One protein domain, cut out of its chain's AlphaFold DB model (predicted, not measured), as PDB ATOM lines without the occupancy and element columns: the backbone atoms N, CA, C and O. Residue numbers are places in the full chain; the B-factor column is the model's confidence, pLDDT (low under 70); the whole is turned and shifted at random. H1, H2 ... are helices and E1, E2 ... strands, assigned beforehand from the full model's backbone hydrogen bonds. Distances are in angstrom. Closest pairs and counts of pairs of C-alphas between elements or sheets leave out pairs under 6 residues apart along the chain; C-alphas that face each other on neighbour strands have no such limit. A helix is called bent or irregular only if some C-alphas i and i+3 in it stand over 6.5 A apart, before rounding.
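What this domain is: This is residues 131 to 232 of the 327 residues of an uncharacterized protein of Frankia sp. CcI49 (UniProt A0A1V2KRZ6). A twisted wall of four strands has one face covered by a helical hairpin, H1 and H2, that crosses the strands; the other face is bare. The 102 printed residues hold E1 E2 E3 E4 H1 H2 along the chain, class mixed, in two layers; the sheet, in that strand order, is an antiparallel meander, each strand beside the one before. The whole is compact, with a radius of gyration of the C-alphas of 13.6 A and spans of 41 by 29 by 24 A.

Where its parts are: E1, residues 132 to 137, begins at C-alpha (191.631, 188.221, 282.764). E2 is residues 145 to 153, E3 161 to 170, 28.9 A long, and E4 173 to 184, 28.6 A, bending by 61 degrees at residue 180. H1 is residues 192 to 203; H2, 213 to 230, 24.4 A, ends at C-alpha (204.299, 181.226, 285.423). H2 is irregular, C-alphas 221 and 224 being 7.8 A apart.

How they stand to each other: Within hydrogen-bond range are N 134 and O 148 of E1 and E2, 2.8 A, N 149 and O 167 of E2 and E3, 2.9 A, and N 168 and O 176 of E3 and E4, 2.8 A. H1 and H2 are on the same face, across the strands, at heights over the sheet of 8.7 A and 9.5 A. They touch, closest at the C-alphas of Arg 196 and Val 230, 6.0 A, at a shallow tilt of 30 degrees, opposite ways. Every O i to N i+4 pair is within range in H1, 12 of 14 in H2.

The domain as a whole: The C-alphas farthest apart, of Gly 143 and Ala 159, are 43.1 A apart. The printed part has no cut and no long link, and no printed residue is under 70 in pLDDT.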
ATOM      1  N   GLU A 131     189.331 191.086 280.671       91.75
ATOM      2  CA  GLU A 131     188.944 189.689 280.441       91.75
ATOM      3  C   GLU A 131     189.598 188.750 281.457       91.75
ATOM      4  O   GLU A 131     188.924 187.882 282.017       91.75
ATOM      5  N   LEU A 132     190.889 188.945 281.735       93.00
ATOM      6  CA  LEU A 132     191.631 188.221 282.764       93.00
ATOM      7  C   LEU A 132     192.626 189.152 283.455       93.00
ATOM      8  O   LEU A 132     193.452 189.768 282.792       93.00
ATOM      9  N   ARG A 133     192.597 189.171 284.789       94.56
ATOM     10  CA  ARG A 133     193.655 189.743 285.624       94.56
ATOM     11  C   ARG A 133     194.386 188.618 286.340       94.56
ATOM     12  O   ARG A 133     193.786 187.893 287.131       94.56
ATOM     13  N   TRP A 134     195.670 188.479 286.057       94.81
ATOM     14  CA  TRP A 134     196.596 187.655 286.820       94.81
ATOM     15  C   TRP A 134     197.425 188.558 287.724       94.81
ATOM     16  O   TRP A 134     197.939 189.574 287.265       94.81
ATOM     17  N   GLN A 135     197.561 188.204 288.997       94.44
ATOM     18  CA  GLN A 135     198.322 188.992 289.960       94.44
ATOM     19  C   GLN A 135     199.024 188.064 290.945       94.44
ATOM     20  O   GLN A 135     198.436 187.088 291.412       94.44
ATOM     21  N   THR A 136     200.283 188.355 291.255       92.38
ATOM     22  CA  THR A 136     201.062 187.573 292.215       92.38
ATOM     23  C   THR A 136     202.152 188.424 292.857       92.38
ATOM     24  O   THR A 136     202.648 189.374 292.247       92.38
ATOM     25  N   ALA A 137     202.532 188.084 294.086       93.81
ATOM     26  CA  ALA A 137     203.689 188.686 294.735       93.81
ATOM     27  C   ALA A 137     204.987 188.123 294.134       93.81
ATOM     28  O   ALA A 137     205.047 186.961 293.727       93.81
ATOM     29  N   SER A 138     206.037 188.938 294.099       93.62
ATOM     30  CA  SER A 138     207.370 188.484 293.708       93.62
ATOM     31  C   SER A 138     207.889 187.429 294.684       93.62
ATOM     32  O   SER A 138     207.739 187.556 295.902       93.62
ATOM     33  N   SER A 139     208.554 186.399 294.152       90.50
ATOM     34  CA  SER A 139     209.208 185.391 294.996       90.50
ATOM     35  C   SER A 139     210.515 185.905 295.609       90.50
ATOM     36  O   SER A 139     210.998 185.356 296.599       90.50
ATOM     37  N   ARG A 140     211.086 186.971 295.030       90.69
ATOM     38  CA  ARG A 140     212.353 187.578 295.454       90.69
ATOM     39  C   ARG A 140     212.145 188.772 296.383       90.69
ATOM     40  O   ARG A 140     212.900 188.924 297.338       90.69
ATOM     41  N   ASN A 141     211.121 189.587 296.123       89.75
ATOM     42  CA  ASN A 141     210.812 190.804 296.870       89.75
ATOM     43  C   ASN A 141     209.334 190.804 297.295       89.75
ATOM     44  O   ASN A 141     208.494 191.264 296.533       89.75
ATOM     45  N   PRO A 142     208.976 190.373 298.516       86.19
ATOM     46  CA  PRO A 142     207.570 190.243 298.922       86.19
ATOM     47  C   PRO A 142     206.725 191.530 298.860       86.19
ATOM     48  O   PRO A 142     205.501 191.453 298.880       86.19
ATOM     49  N   GLY A 143     207.358 192.709 298.810       89.00
ATOM     50  CA  GLY A 143     206.670 193.990 298.613       89.00
ATOM     51  C   GLY A 143     206.336 194.313 297.154       89.00
ATOM     52  O   GLY A 143     205.554 195.225 296.907       89.00
ATOM     53  N   ASP A 144     206.911 193.577 296.199       93.69
ATOM     54  CA  ASP A 144     206.646 193.738 294.776       93.69
ATOM     55  C   ASP A 144     205.487 192.839 294.338       93.69
ATOM     56  O   ASP A 144     205.439 191.648 294.643       93.69
ATOM     57  N   THR A 145     204.567 193.406 293.568       95.50
ATOM     58  CA  THR A 145     203.419 192.719 292.986       95.50
ATOM     59  C   THR A 145     203.462 192.834 291.473       95.50
ATOM     60  O   THR A 145     203.454 193.935 290.917       95.50
ATOM     61  N   TYR A 146     203.469 191.686 290.803       96.12
ATOM     62  CA  TYR A 146     203.311 191.590 289.360       96.12
ATOM     63  C   TYR A 146     201.834 191.472 289.014       96.12
ATOM     64  O   TYR A 146     201.100 190.722 289.661       96.12
ATOM     65  N   GLN A 147     201.405 192.184 287.976       96.50
ATOM     66  CA  GLN A 147     200.051 192.082 287.444       96.50
ATOM     67  C   GLN A 147     200.093 191.995 285.922       96.50
ATOM     68  O   GLN A 147     200.777 192.782 285.274       96.50
ATOM     69  N   ILE A 148     199.337 191.062 285.353       97.00
ATOM     70  CA  ILE A 148     199.093 190.951 283.918       97.00
ATOM     71  C   ILE A 148     197.595 191.067 283.692       97.00
ATOM     72  O   ILE A 148     196.825 190.248 284.192       97.00
ATOM     73  N   ASP A 149     197.201 192.053 282.900       96.19
ATOM     74  CA  ASP A 149     195.830 192.201 282.436       96.19
ATOM     75  C   ASP A 149     195.767 191.793 280.963       96.19
ATOM     76  O   ASP A 149     196.437 192.387 280.120       96.19
ATOM     77  N   ILE A 150     194.929 190.812 280.640       96.31
ATOM     78  CA  ILE A 150     194.407 190.619 279.287       96.31
ATOM     79  C   ILE A 150     193.119 191.424 279.227       96.31
ATOM     80  O   ILE A 150     192.110 191.053 279.830       96.31
ATOM     81  N   VAL A 151     193.179 192.563 278.547       94.38
ATOM     82  CA  VAL A 151     192.083 193.530 278.507       94.38
ATOM     83  C   VAL A 151     191.010 193.069 277.534       94.38
ATOM     84  O   VAL A 151     189.838 193.028 277.891       94.38
ATOM     85  N   GLU A 152     191.410 192.709 276.315       92.81
ATOM     86  CA  GLU A 152     190.490 192.353 275.240       92.81
ATOM     87  C   GLU A 152     191.148 191.363 274.268       92.81
ATOM     88  O   GLU A 152     192.330 191.475 273.940       92.81
ATOM     89  N   LEU A 153     190.352 190.410 273.775       91.56
ATOM     90  CA  LEU A 153     190.631 189.692 272.534       91.56
ATOM     91  C   LEU A 153     189.730 190.253 271.438       91.56
ATOM     92  O   LEU A 153     188.501 190.144 271.514       91.56
ATOM     93  N   GLY A 154     190.348 190.840 270.417       90.00
ATOM     94  CA  GLY A 154     189.651 191.476 269.310       90.00
ATOM     95  C   GLY A 154     188.699 190.513 268.601       90.00
ATOM     96  O   GLY A 154     188.999 189.336 268.393       90.00
ATOM     97  N   GLN A 155     187.531 191.021 268.212       89.44
ATOM     98  CA  GLN A 155     186.528 190.233 267.485       89.44
ATOM     99  C   GLN A 155     186.864 190.083 265.994       89.44
ATOM    100  O   GLN A 155     186.442 189.120 265.358       89.44
ATOM    101  N   ALA A 156     187.612 191.033 265.429       91.69
ATOM    102  CA  ALA A 156     188.029 190.981 264.035       91.69
ATOM    103  C   ALA A 156     189.106 189.905 263.842       91.69
ATOM    104  O   ALA A 156     190.127 189.914 264.533       91.69
ATOM    105  N   VAL A 157     188.870 189.000 262.888       92.62
ATOM    106  CA  VAL A 157     189.808 187.936 262.521       92.62
ATOM    107  C   VAL A 157     190.353 188.203 261.124       92.62
ATOM    108  O   VAL A 157     189.596 188.234 260.154       92.62
ATOM    109  N   THR A 158     191.671 188.329 261.021       92.75
ATOM    110  CA  THR A 158     192.396 188.515 259.761       92.75
ATOM    111  C   THR A 158     193.389 187.371 259.617       92.75
ATOM    112  O   THR A 158     194.188 187.126 260.513       92.75
ATOM    113  N   ALA A 159     193.310 186.617 258.515       92.88
ATOM    114  CA  ALA A 159     194.190 185.466 258.256       92.88
ATOM    115  C   ALA A 159     194.279 184.451 259.427       92.88
ATOM    116  O   ALA A 159     195.337 183.897 259.711       92.88
ATOM    117  N   GLY A 160     193.162 184.212 260.127       93.75
ATOM    118  CA  GLY A 160     193.098 183.278 261.261       93.75
ATOM    119  C   GLY A 160     193.694 183.805 262.572       93.75
ATOM    120  O   GLY A 160     193.773 183.053 263.547       93.75
ATOM    121  N   ARG A 161     194.087 185.081 262.620       95.62
ATOM    122  CA  ARG A 161     194.605 185.767 263.808       95.62
ATOM    123  C   ARG A 161     193.664 186.884 264.245       95.62
ATOM    124  O   ARG A 161     192.868 187.376 263.449       95.62
ATOM    125  N   ARG A 162     193.757 187.281 265.507       95.00
ATOM    126  CA  ARG A 162     193.031 188.408 266.101       95.00
ATOM    127  C   ARG A 162     193.936 189.190 267.041       95.00
ATOM    128  O   ARG A 162     194.869 188.618 267.600       95.00
ATOM    129  N   GLY A 163     193.646 190.473 267.234       95.06
ATOM    130  CA  GLY A 163     194.403 191.319 268.158       95.06
ATOM    131  C   GLY A 163     194.208 190.916 269.623       95.06
ATOM    132  O   GLY A 163     193.119 190.494 270.022       95.06
ATOM    133  N   LEU A 164     195.261 191.068 270.416       95.62
ATOM    134  CA  LEU A 164     195.284 190.932 271.867       95.62
ATOM    135  C   LEU A 164     195.681 192.281 272.467       95.62
ATOM    136  O   LEU A 164     196.728 192.830 272.133       95.62
ATOM    137  N   THR A 165     194.866 192.781 273.389       96.12
ATOM    138  CA  THR A 165     195.172 193.980 274.168       96.12
ATOM    139  C   THR A 165     195.562 193.597 275.585       96.12
ATOM    140  O   THR A 165     194.857 192.816 276.233       96.12
ATOM    141  N   TYR A 166     196.668 194.146 276.081       97.06
ATOM    142  CA  TYR A 166     197.258 193.711 277.343       97.06
ATOM    143  C   TYR A 166     197.925 194.835 278.145       97.06
ATOM    144  O   TYR A 166     198.257 195.897 277.616       97.06
ATOM    145  N   ARG A 167     198.171 194.552 279.430       97.38
ATOM    146  CA  ARG A 167     199.065 195.308 280.318       97.38
ATOM    147  C   ARG A 167     199.921 194.348 281.146       97.38
ATOM    148  O   ARG A 167     199.419 193.328 281.611       97.38
ATOM    149  N   LEU A 168     201.176 194.707 281.389       97.62
ATOM    150  CA  LEU A 168     202.045 194.124 282.410       97.62
ATOM    151  C   LEU A 168     202.509 195.246 283.340       97.62
ATOM    152  O   LEU A 168     203.136 196.212 282.893       97.62
ATOM    153  N   CYS A 169     202.216 195.090 284.626       96.56
ATOM    154  CA  CYS A 169     202.472 196.082 285.654       96.56
ATOM    155  C   CYS A 169     203.358 195.538 286.784       96.56
ATOM    156  O   CYS A 169     203.319 194.349 287.111       96.56
ATOM    157  N   LEU A 170     204.094 196.448 287.422       95.19
ATOM    158  CA  LEU A 170     204.812 196.244 288.679       95.19
ATOM    159  C   LEU A 170     204.295 197.261 289.697       95.19
ATOM    160  O   LEU A 170     204.421 198.458 289.471       95.19
ATOM    161  N   ASN A 171     203.711 196.811 290.808       92.31
ATOM    162  CA  ASN A 171     203.180 197.695 291.860       92.31
ATOM    163  C   ASN A 171     202.184 198.750 291.331       92.31
ATOM    164  O   ASN A 171     202.147 199.884 291.802       92.31
ATOM    165  N   GLY A 172     201.394 198.384 290.316       89.81
ATOM    166  CA  GLY A 172     200.452 199.285 289.642       89.81
ATOM    167  C   GLY A 172     201.076 200.218 288.593       89.81
ATOM    168  O   GLY A 172     200.331 200.880 287.871       89.81
ATOM    169  N   GLU A 173     202.405 200.245 288.458       93.19
ATOM    170  CA  GLU A 173     203.102 200.929 287.364       93.19
ATOM    171  C   GLU A 173     203.045 200.079 286.090       93.19
ATOM    172  O   GLU A 173     203.475 198.926 286.092       93.19
ATOM    173  N   VAL A 174     202.530 200.639 284.997       95.44
ATOM    174  CA  VAL A 174     202.484 199.997 283.676       95.44
ATOM    175  C   VAL A 174     203.888 199.974 283.074       95.44
ATOM    176  O   VAL A 174     204.484 201.016 282.801       95.44
ATOM    177  N   ILE A 175     204.413 198.772 282.843       96.06
ATOM    178  CA  ILE A 175     205.734 198.561 282.237       96.06
ATOM    179  C   ILE A 175     205.604 198.255 280.745       96.06
ATOM    180  O   ILE A 175     206.352 198.802 279.933       96.06
ATOM    181  N   PHE A 176     204.651 197.392 280.391       96.88
ATOM    182  CA  PHE A 176     204.285 197.103 279.009       96.88
ATOM    183  C   PHE A 176     202.777 197.233 278.855       96.88
ATOM    184  O   PHE A 176     202.029 196.729 279.691       96.88
ATOM    185  N   ALA A 177     202.331 197.874 277.784       96.06
ATOM    186  CA  ALA A 177     200.930 197.894 277.396       96.06
ATOM    187  C   ALA A 177     200.834 198.050 275.885       96.06
ATOM    188  O   ALA A 177     201.565 198.846 275.296       96.06
ATOM    189  N   GLY A 178     199.931 197.297 275.271       93.81
ATOM    190  CA  GLY A 178     199.871 197.234 273.821       93.81
ATOM    191  C   GLY A 178     198.593 196.609 273.291       93.81
ATOM    192  O   GLY A 178     197.868 195.900 273.991       93.81
ATOM    193  N   ASP A 179     198.336 196.926 272.030       92.50
ATOM    194  CA  ASP A 179     197.341 196.347 271.130       92.50
ATOM    195  C   ASP A 179     198.004 195.831 269.836       92.50
ATOM    196  O   ASP A 179     197.376 195.740 268.784       92.50
ATOM    197  N   ASP A 180     199.294 195.513 269.932       91.31
ATOM    198  CA  ASP A 180     200.238 195.194 268.860       91.31
ATOM    199  C   ASP A 180     200.548 193.693 268.731       91.31
ATOM    200  O   ASP A 180     201.248 193.279 267.807       91.31
ATOM    201  N   ILE A 181     199.995 192.857 269.614       93.19
ATOM    202  CA  ILE A 181     200.136 191.401 269.546       93.19
ATOM    203  C   ILE A 181     198.931 190.795 268.830       93.19
ATOM    204  O   ILE A 181     197.781 190.990 269.220       93.19
ATOM    205  N   GLU A 182     199.195 189.965 267.823       94.62
ATOM    206  CA  GLU A 182     198.181 189.111 267.210       94.62
ATOM    207  C   GLU A 182     198.299 187.674 267.717       94.62
ATOM    208  O   GLU A 182     199.382 187.086 267.703       94.62
ATOM    209  N   VAL A 183     197.176 187.056 268.069       95.00
ATOM    210  CA  VAL A 183     197.098 185.661 268.520       95.00
ATOM    211  C   VAL A 183     196.198 184.830 267.600       95.00
ATOM    212  O   VAL A 183     195.311 185.387 266.949       95.00
ATOM    213  N   PRO A 184     196.385 183.500 267.514       95.38
ATOM    214  CA  PRO A 184     195.466 182.626 266.790       95.38
ATOM    215  C   PRO A 184     194.006 182.789 267.243       95.38
ATOM    216  O   PRO A 184     193.718 183.023 268.416       95.38
ATOM    217  N   VAL A 185     193.054 182.593 266.327       93.19
ATOM    218  CA  VAL A 185     191.612 182.709 266.626       93.19
ATOM    219  C   VAL A 185     191.144 181.780 267.761       93.19
ATOM    220  O   VAL A 185     190.213 182.121 268.484       93.19
ATOM    221  N   GLY A 186     191.816 180.641 267.960       89.81
ATOM    222  CA  GLY A 186     191.524 179.683 269.033       89.81
ATOM    223  C   GLY A 186     192.072 180.053 270.417       89.81
ATOM    224  O   GLY A 186     191.802 179.335 271.372       89.81
ATOM    225  N   THR A 187     192.841 181.138 270.559       92.88
ATOM    226  CA  THR A 187     193.426 181.542 271.849       92.88
ATOM    227  C   THR A 187     192.346 181.987 272.831       92.88
ATOM    228  O   THR A 187     191.615 182.926 272.546       92.88
ATOM    229  N   GLU A 188     192.254 181.375 274.006       91.06
ATOM    230  CA  GLU A 188     191.291 181.755 275.050       91.06
ATOM    231  C   GLU A 188     191.878 182.841 275.966       91.06
ATOM    232  O   GLU A 188     192.997 182.693 276.448       91.06
ATOM    233  N   ALA A 189     191.143 183.921 276.262       87.88
ATOM    234  CA  ALA A 189     191.653 184.983 277.146       87.88
ATOM    235  C   ALA A 189     191.930 184.460 278.565       87.88
ATOM    236  O   ALA A 189     192.960 184.755 279.161       87.88
ATOM    237  N   ARG A 190     191.018 183.633 279.092       89.75
ATOM    238  CA  ARG A 190     191.116 183.002 280.413       89.75
ATOM    239  C   ARG A 190     191.796 181.635 280.335       89.75
ATOM    240  O   ARG A 190     191.180 180.621 280.640       89.75
ATOM    241  N   SER A 191     193.058 181.612 279.918       89.88
ATOM    242  CA  SER A 191     193.868 180.390 279.856       89.88
ATOM    243  C   SER A 191     195.269 180.616 280.417       89.88
ATOM    244  O   SER A 191     195.900 181.641 280.141       89.88
ATOM    245  N   SER A 192     195.780 179.632 281.163       93.25
ATOM    246  CA  SER A 192     197.168 179.636 281.631       93.25
ATOM    247  C   SER A 192     198.167 179.685 280.474       93.25
ATOM    248  O   SER A 192     199.220 180.304 280.596       93.25
ATOM    249  N   GLU A 193     197.838 179.070 279.335       93.06
ATOM    250  CA  GLU A 193     198.677 179.108 278.133       93.06
ATOM    251  C   GLU A 193     198.783 180.527 277.568       93.06
ATOM    252  O   GLU A 193     199.866 180.941 277.165       93.06
ATOM    253  N   THR A 194     197.698 181.303 277.612       94.12
ATOM    254  CA  THR A 194     197.696 182.694 277.143       94.12
ATOM    255  C   THR A 194     198.528 183.590 278.053       94.12
ATOM    256  O   THR A 194     199.321 184.383 277.552       94.12
ATOM    257  N   VAL A 195     198.422 183.427 279.379       95.50
ATOM    258  CA  VAL A 195     199.276 184.158 280.337       95.50
ATOM    259  C   VAL A 195     200.748 183.822 280.104       95.50
ATOM    260  O   VAL A 195     201.565 184.726 279.946       95.50
ATOM    261  N   ARG A 196     201.093 182.531 280.021       95.56
ATOM    262  CA  ARG A 196     202.473 182.078 279.773       95.56
ATOM    263  C   ARG A 196     203.017 182.575 278.438       95.56
ATOM    264  O   ARG A 196     204.140 183.065 278.389       95.56
ATOM    265  N   GLY A 197     202.225 182.473 277.372       94.94
ATOM    266  CA  GLY A 197     202.599 182.952 276.044       94.94
ATOM    267  C   GLY A 197     202.848 184.458 276.030       94.94
ATOM    268  O   GLY A 197     203.859 184.902 275.494       94.94
ATOM    269  N   LEU A 198     201.979 185.238 276.681       96.44
ATOM    270  CA  LEU A 198     202.159 186.681 276.815       96.44
ATOM    271  C   LEU A 198     203.421 187.026 277.615       96.44
ATOM    272  O   LEU A 198     204.215 187.844 277.162       96.44
ATOM    273  N   VAL A 199     203.660 186.364 278.752       96.38
ATOM    274  CA  VAL A 199     204.906 186.530 279.522       96.38
ATOM    275  C   VAL A 199     206.127 186.244 278.655       96.38
ATOM    276  O   VAL A 199     207.071 187.031 278.651       96.38
ATOM    277  N   GLN A 200     206.107 185.156 277.888       94.94
ATOM    278  CA  GLN A 200     207.224 184.800 277.021       94.94
ATOM    279  C   GLN A 200     207.493 185.883 275.967       94.94
ATOM    280  O   GLN A 200     208.644 186.271 275.792       94.94
ATOM    281  N   MET A 201     206.449 186.395 275.307       94.31
ATOM    282  CA  MET A 201     206.583 187.449 274.294       94.31
ATOM    283  C   MET A 201     207.121 188.760 274.881       94.31
ATOM    284  O   MET A 201     208.001 189.379 274.293       94.31
ATOM    285  N   LEU A 202     206.632 189.178 276.053       95.44
ATOM    286  CA  LEU A 202     207.022 190.458 276.656       95.44
ATOM    287  C   LEU A 202     208.402 190.428 277.310       95.44
ATOM    288  O   LEU A 202     209.101 191.439 277.332       95.44
ATOM    289  N   LEU A 203     208.787 189.287 277.883       96.25
ATOM    290  CA  LEU A 203     210.027 189.180 278.647       96.25
ATOM    291  C   LEU A 203     211.231 188.710 277.822       96.25
ATOM    292  O   LEU A 203     212.370 188.819 278.286       96.25
ATOM    293  N   TYR A 204     210.980 188.236 276.602       94.50
ATOM    294  CA  TYR A 204     211.991 187.894 275.605       94.50
ATOM    295  C   TYR A 204     211.661 188.563 274.264       94.50
ATOM    296  O   TYR A 204     211.403 187.862 273.284       94.50
ATOM    297  N   PRO A 205     211.645 189.907 274.217       91.06
ATOM    298  CA  PRO A 205     211.370 190.622 272.981       91.06
ATOM    299  C   PRO A 205     212.451 190.332 271.933       91.06
ATOM    300  O   PRO A 205     213.609 190.059 272.272       91.06
ATOM    301  N   GLU A 206     212.071 190.409 270.659       87.88
ATOM    302  CA  GLU A 206     213.013 190.309 269.543       87.88
ATOM    303  C   GLU A 206     214.059 191.437 269.616       87.88
ATOM    304  O   GLU A 206     213.823 192.500 270.193       87.88
ATOM    305  N   ALA A 207     215.259 191.192 269.080       82.44
ATOM    306  CA  ALA A 207     216.418 192.068 269.285       82.44
ATOM    307  C   ALA A 207     216.253 193.482 268.693       82.44
ATOM    308  O   ALA A 207     216.970 194.402 269.083       82.44
ATOM    309  N   ASP A 208     215.341 193.641 267.740       83.38
ATOM    310  CA  ASP A 208     215.002 194.884 267.056       83.38
ATOM    311  C   ASP A 208     213.857 195.659 267.724       83.38
ATOM    312  O   ASP A 208     213.637 196.820 267.375       83.38
ATOM    313  N   VAL A 209     213.168 195.075 268.713       84.19
ATOM    314  CA  VAL A 209     212.117 195.767 269.466       84.19
ATOM    315  C   VAL A 209     212.761 196.820 270.375       84.19
ATOM    316  O   VAL A 209     213.495 196.479 271.310       84.19
ATOM    317  N   PRO A 210     212.500 198.120 270.152       85.38
ATOM    318  CA  PRO A 210     213.098 199.168 270.962       85.38
ATOM    319  C   PRO A 210     212.495 199.166 272.372       85.38
ATOM    320  O   PRO A 210     211.285 199.293 272.543       85.38
ATOM    321  N   LEU A 211     213.354 199.080 273.392       89.62
ATOM    322  CA  LEU A 211     212.949 199.125 274.799       89.62
ATOM    323  C   LEU A 211     213.373 200.430 275.474       89.62
ATOM    324  O   LEU A 211     214.556 200.808 275.478       89.62
ATOM    325  N   ASN A 212     212.430 201.083 276.148       87.62
ATOM    326  CA  ASN A 212     212.735 202.249 276.969       87.62
ATOM    327  C   ASN A 212     213.522 201.851 278.243       87.62
ATOM    328  O   ASN A 212     213.705 200.674 278.571       87.62
ATOM    329  N   ALA A 213     214.062 202.838 278.962       87.56
ATOM    330  CA  ALA A 213     214.900 202.579 280.137       87.56
ATOM    331  C   ALA A 213     214.145 201.855 281.268       87.56
ATOM    332  O   ALA A 213     214.724 200.990 281.930       87.56
ATOM    333  N   ARG A 214     212.851 202.164 281.451       88.50
ATOM    334  CA  ARG A 214     211.970 201.514 282.433       88.50
ATOM    335  C   ARG A 214     211.841 200.021 282.129       88.50
ATOM    336  O   ARG A 214     212.110 199.201 283.002       88.50
ATOM    337  N   GLN A 215     211.526 199.674 280.883       93.94
ATOM    338  CA  GLN A 215     211.405 198.291 280.416       93.94
ATOM    339  C   GLN A 215     212.722 197.531 280.554       93.94
ATOM    340  O   GLN A 215     212.742 196.448 281.130       93.94
ATOM    341  N   ARG A 216     213.846 198.111 280.114       95.06
ATOM    342  CA  ARG A 216     215.171 197.481 280.269       95.06
ATOM    343  C   ARG A 216     215.494 197.202 281.736       95.06
ATOM    344  O   ARG A 216     215.917 196.095 282.077       95.06
ATOM    345  N   GLY A 217     215.257 198.181 282.611       94.25
ATOM    346  CA  GLY A 217     215.457 198.043 284.052       94.25
ATOM    347  C   GLY A 217     214.577 196.954 284.667       94.25
ATOM    348  O   GLY A 217     215.061 196.153 285.464       94.25
ATOM    349  N   PHE A 218     213.308 196.893 284.266       95.25
ATOM    350  CA  PHE A 218     212.374 195.855 284.689       95.25
ATOM    351  C   PHE A 218     212.805 194.461 284.219       95.25
ATOM    352  O   PHE A 218     212.938 193.564 285.049       95.25
ATOM    353  N   LEU A 219     213.107 194.277 282.930       96.12
ATOM    354  CA  LEU A 219     213.549 192.984 282.391       96.12
ATOM    355  C   LEU A 219     214.837 192.495 283.059       96.12
ATOM    356  O   LEU A 219     214.975 191.310 283.342       96.12
ATOM    357  N   THR A 220     215.756 193.406 283.376       95.12
ATOM    358  CA  THR A 220     217.009 193.061 284.063       95.12
ATOM    359  C   THR A 220     216.765 192.505 285.467       95.12
ATOM    360  O   THR A 220     217.486 191.613 285.908       95.12
ATOM    361  N   ARG A 221     215.763 193.024 286.187       94.06
ATOM    362  CA  ARG A 221     215.521 192.679 287.597       94.06
ATOM    363  C   ARG A 221     214.490 191.569 287.791       94.06
ATOM    364  O   ARG A 221     214.670 190.722 288.661       94.06
ATOM    365  N   CYS A 222     213.411 191.596 287.015       95.19
ATOM    366  CA  CYS A 222     212.186 190.849 287.305       95.19
ATOM    367  C   CYS A 222     211.945 189.672 286.357       95.19
ATOM    368  O   CYS A 222     211.126 188.813 286.677       95.19
ATOM    369  N   ARG A 223     212.643 189.601 285.212       95.50
ATOM    370  CA  ARG A 223     212.365 188.604 284.164       95.50
ATOM    371  C   ARG A 223     212.322 187.179 284.702       95.50
ATOM    372  O   ARG A 223     211.303 186.510 284.583       95.50
ATOM    373  N   ASP A 224     213.427 186.725 285.287       95.44
ATOM    374  CA  ASP A 224     213.573 185.320 285.681       95.44
ATOM    375  C   ASP A 224     212.607 184.940 286.817       95.44
ATOM    376  O   ASP A 224     212.202 183.786 286.923       95.44
ATOM    377  N   ASP A 225     212.220 185.914 287.647       95.75
ATOM    378  CA  ASP A 225     211.227 185.718 288.705       95.75
ATOM    379  C   ASP A 225     209.835 185.465 288.111       95.75
ATOM    380  O   ASP A 225     209.228 184.425 288.364       95.75
ATOM    381  N   ILE A 226     209.365 186.354 287.229       95.31
ATOM    382  CA  ILE A 226     208.050 186.219 286.583       95.31
ATOM    383  C   ILE A 226     207.977 184.932 285.756       95.31
ATOM    384  O   ILE A 226     206.991 184.202 285.849       95.31
ATOM    385  N   VAL A 227     209.029 184.612 284.994       95.31
ATOM    386  CA  VAL A 227     209.111 183.360 284.223       95.31
ATOM    387  C   VAL A 227     208.994 182.143 285.144       95.31
ATOM    388  O   VAL A 227     208.234 181.222 284.847       95.31
ATOM    389  N   GLY A 228     209.689 182.145 286.285       93.56
ATOM    390  CA  GLY A 228     209.622 181.060 287.266       93.56
ATOM    391  C   GLY A 228     208.257 180.915 287.949       93.56
ATOM    392  O   GLY A 228     207.868 179.794 288.303       93.56
ATOM    393  N   LEU A 229     207.527 182.024 288.111       92.69
ATOM    394  CA  LEU A 229     206.180 182.065 288.688       92.69
ATOM    395  C   LEU A 229     205.112 181.526 287.731       92.69
ATOM    396  O   LEU A 229     204.161 180.895 288.188       92.69
ATOM    397  N   VAL A 230     205.266 181.729 286.416       93.75
ATOM    398  CA  VAL A 230     204.299 181.226 285.423       93.75
ATOM    399  C   VAL A 230     204.687 179.893 284.784       93.75
ATOM    400  O   VAL A 230     203.902 179.347 284.010       93.75
ATOM    401  N   ALA A 231     205.873 179.359 285.083       91.25
ATOM    402  CA  ALA A 231     206.393 178.143 284.463       91.25
ATOM    403  C   ALA A 231     205.402 176.963 284.524       91.25
ATOM    404  O   ALA A 231     204.780 176.699 285.556       91.25
ATOM    405  N   ASP A 232     205.274 176.227 283.415       88.25
ATOM    406  CA  ASP A 232     204.552 174.951 283.387       88.25
ATOM    407  C   ASP A 232     205.433 173.879 284.045       88.25
ATOM    408  O   ASP A 232     206.400 173.394 283.452       88.25
TER     409      ASP A 232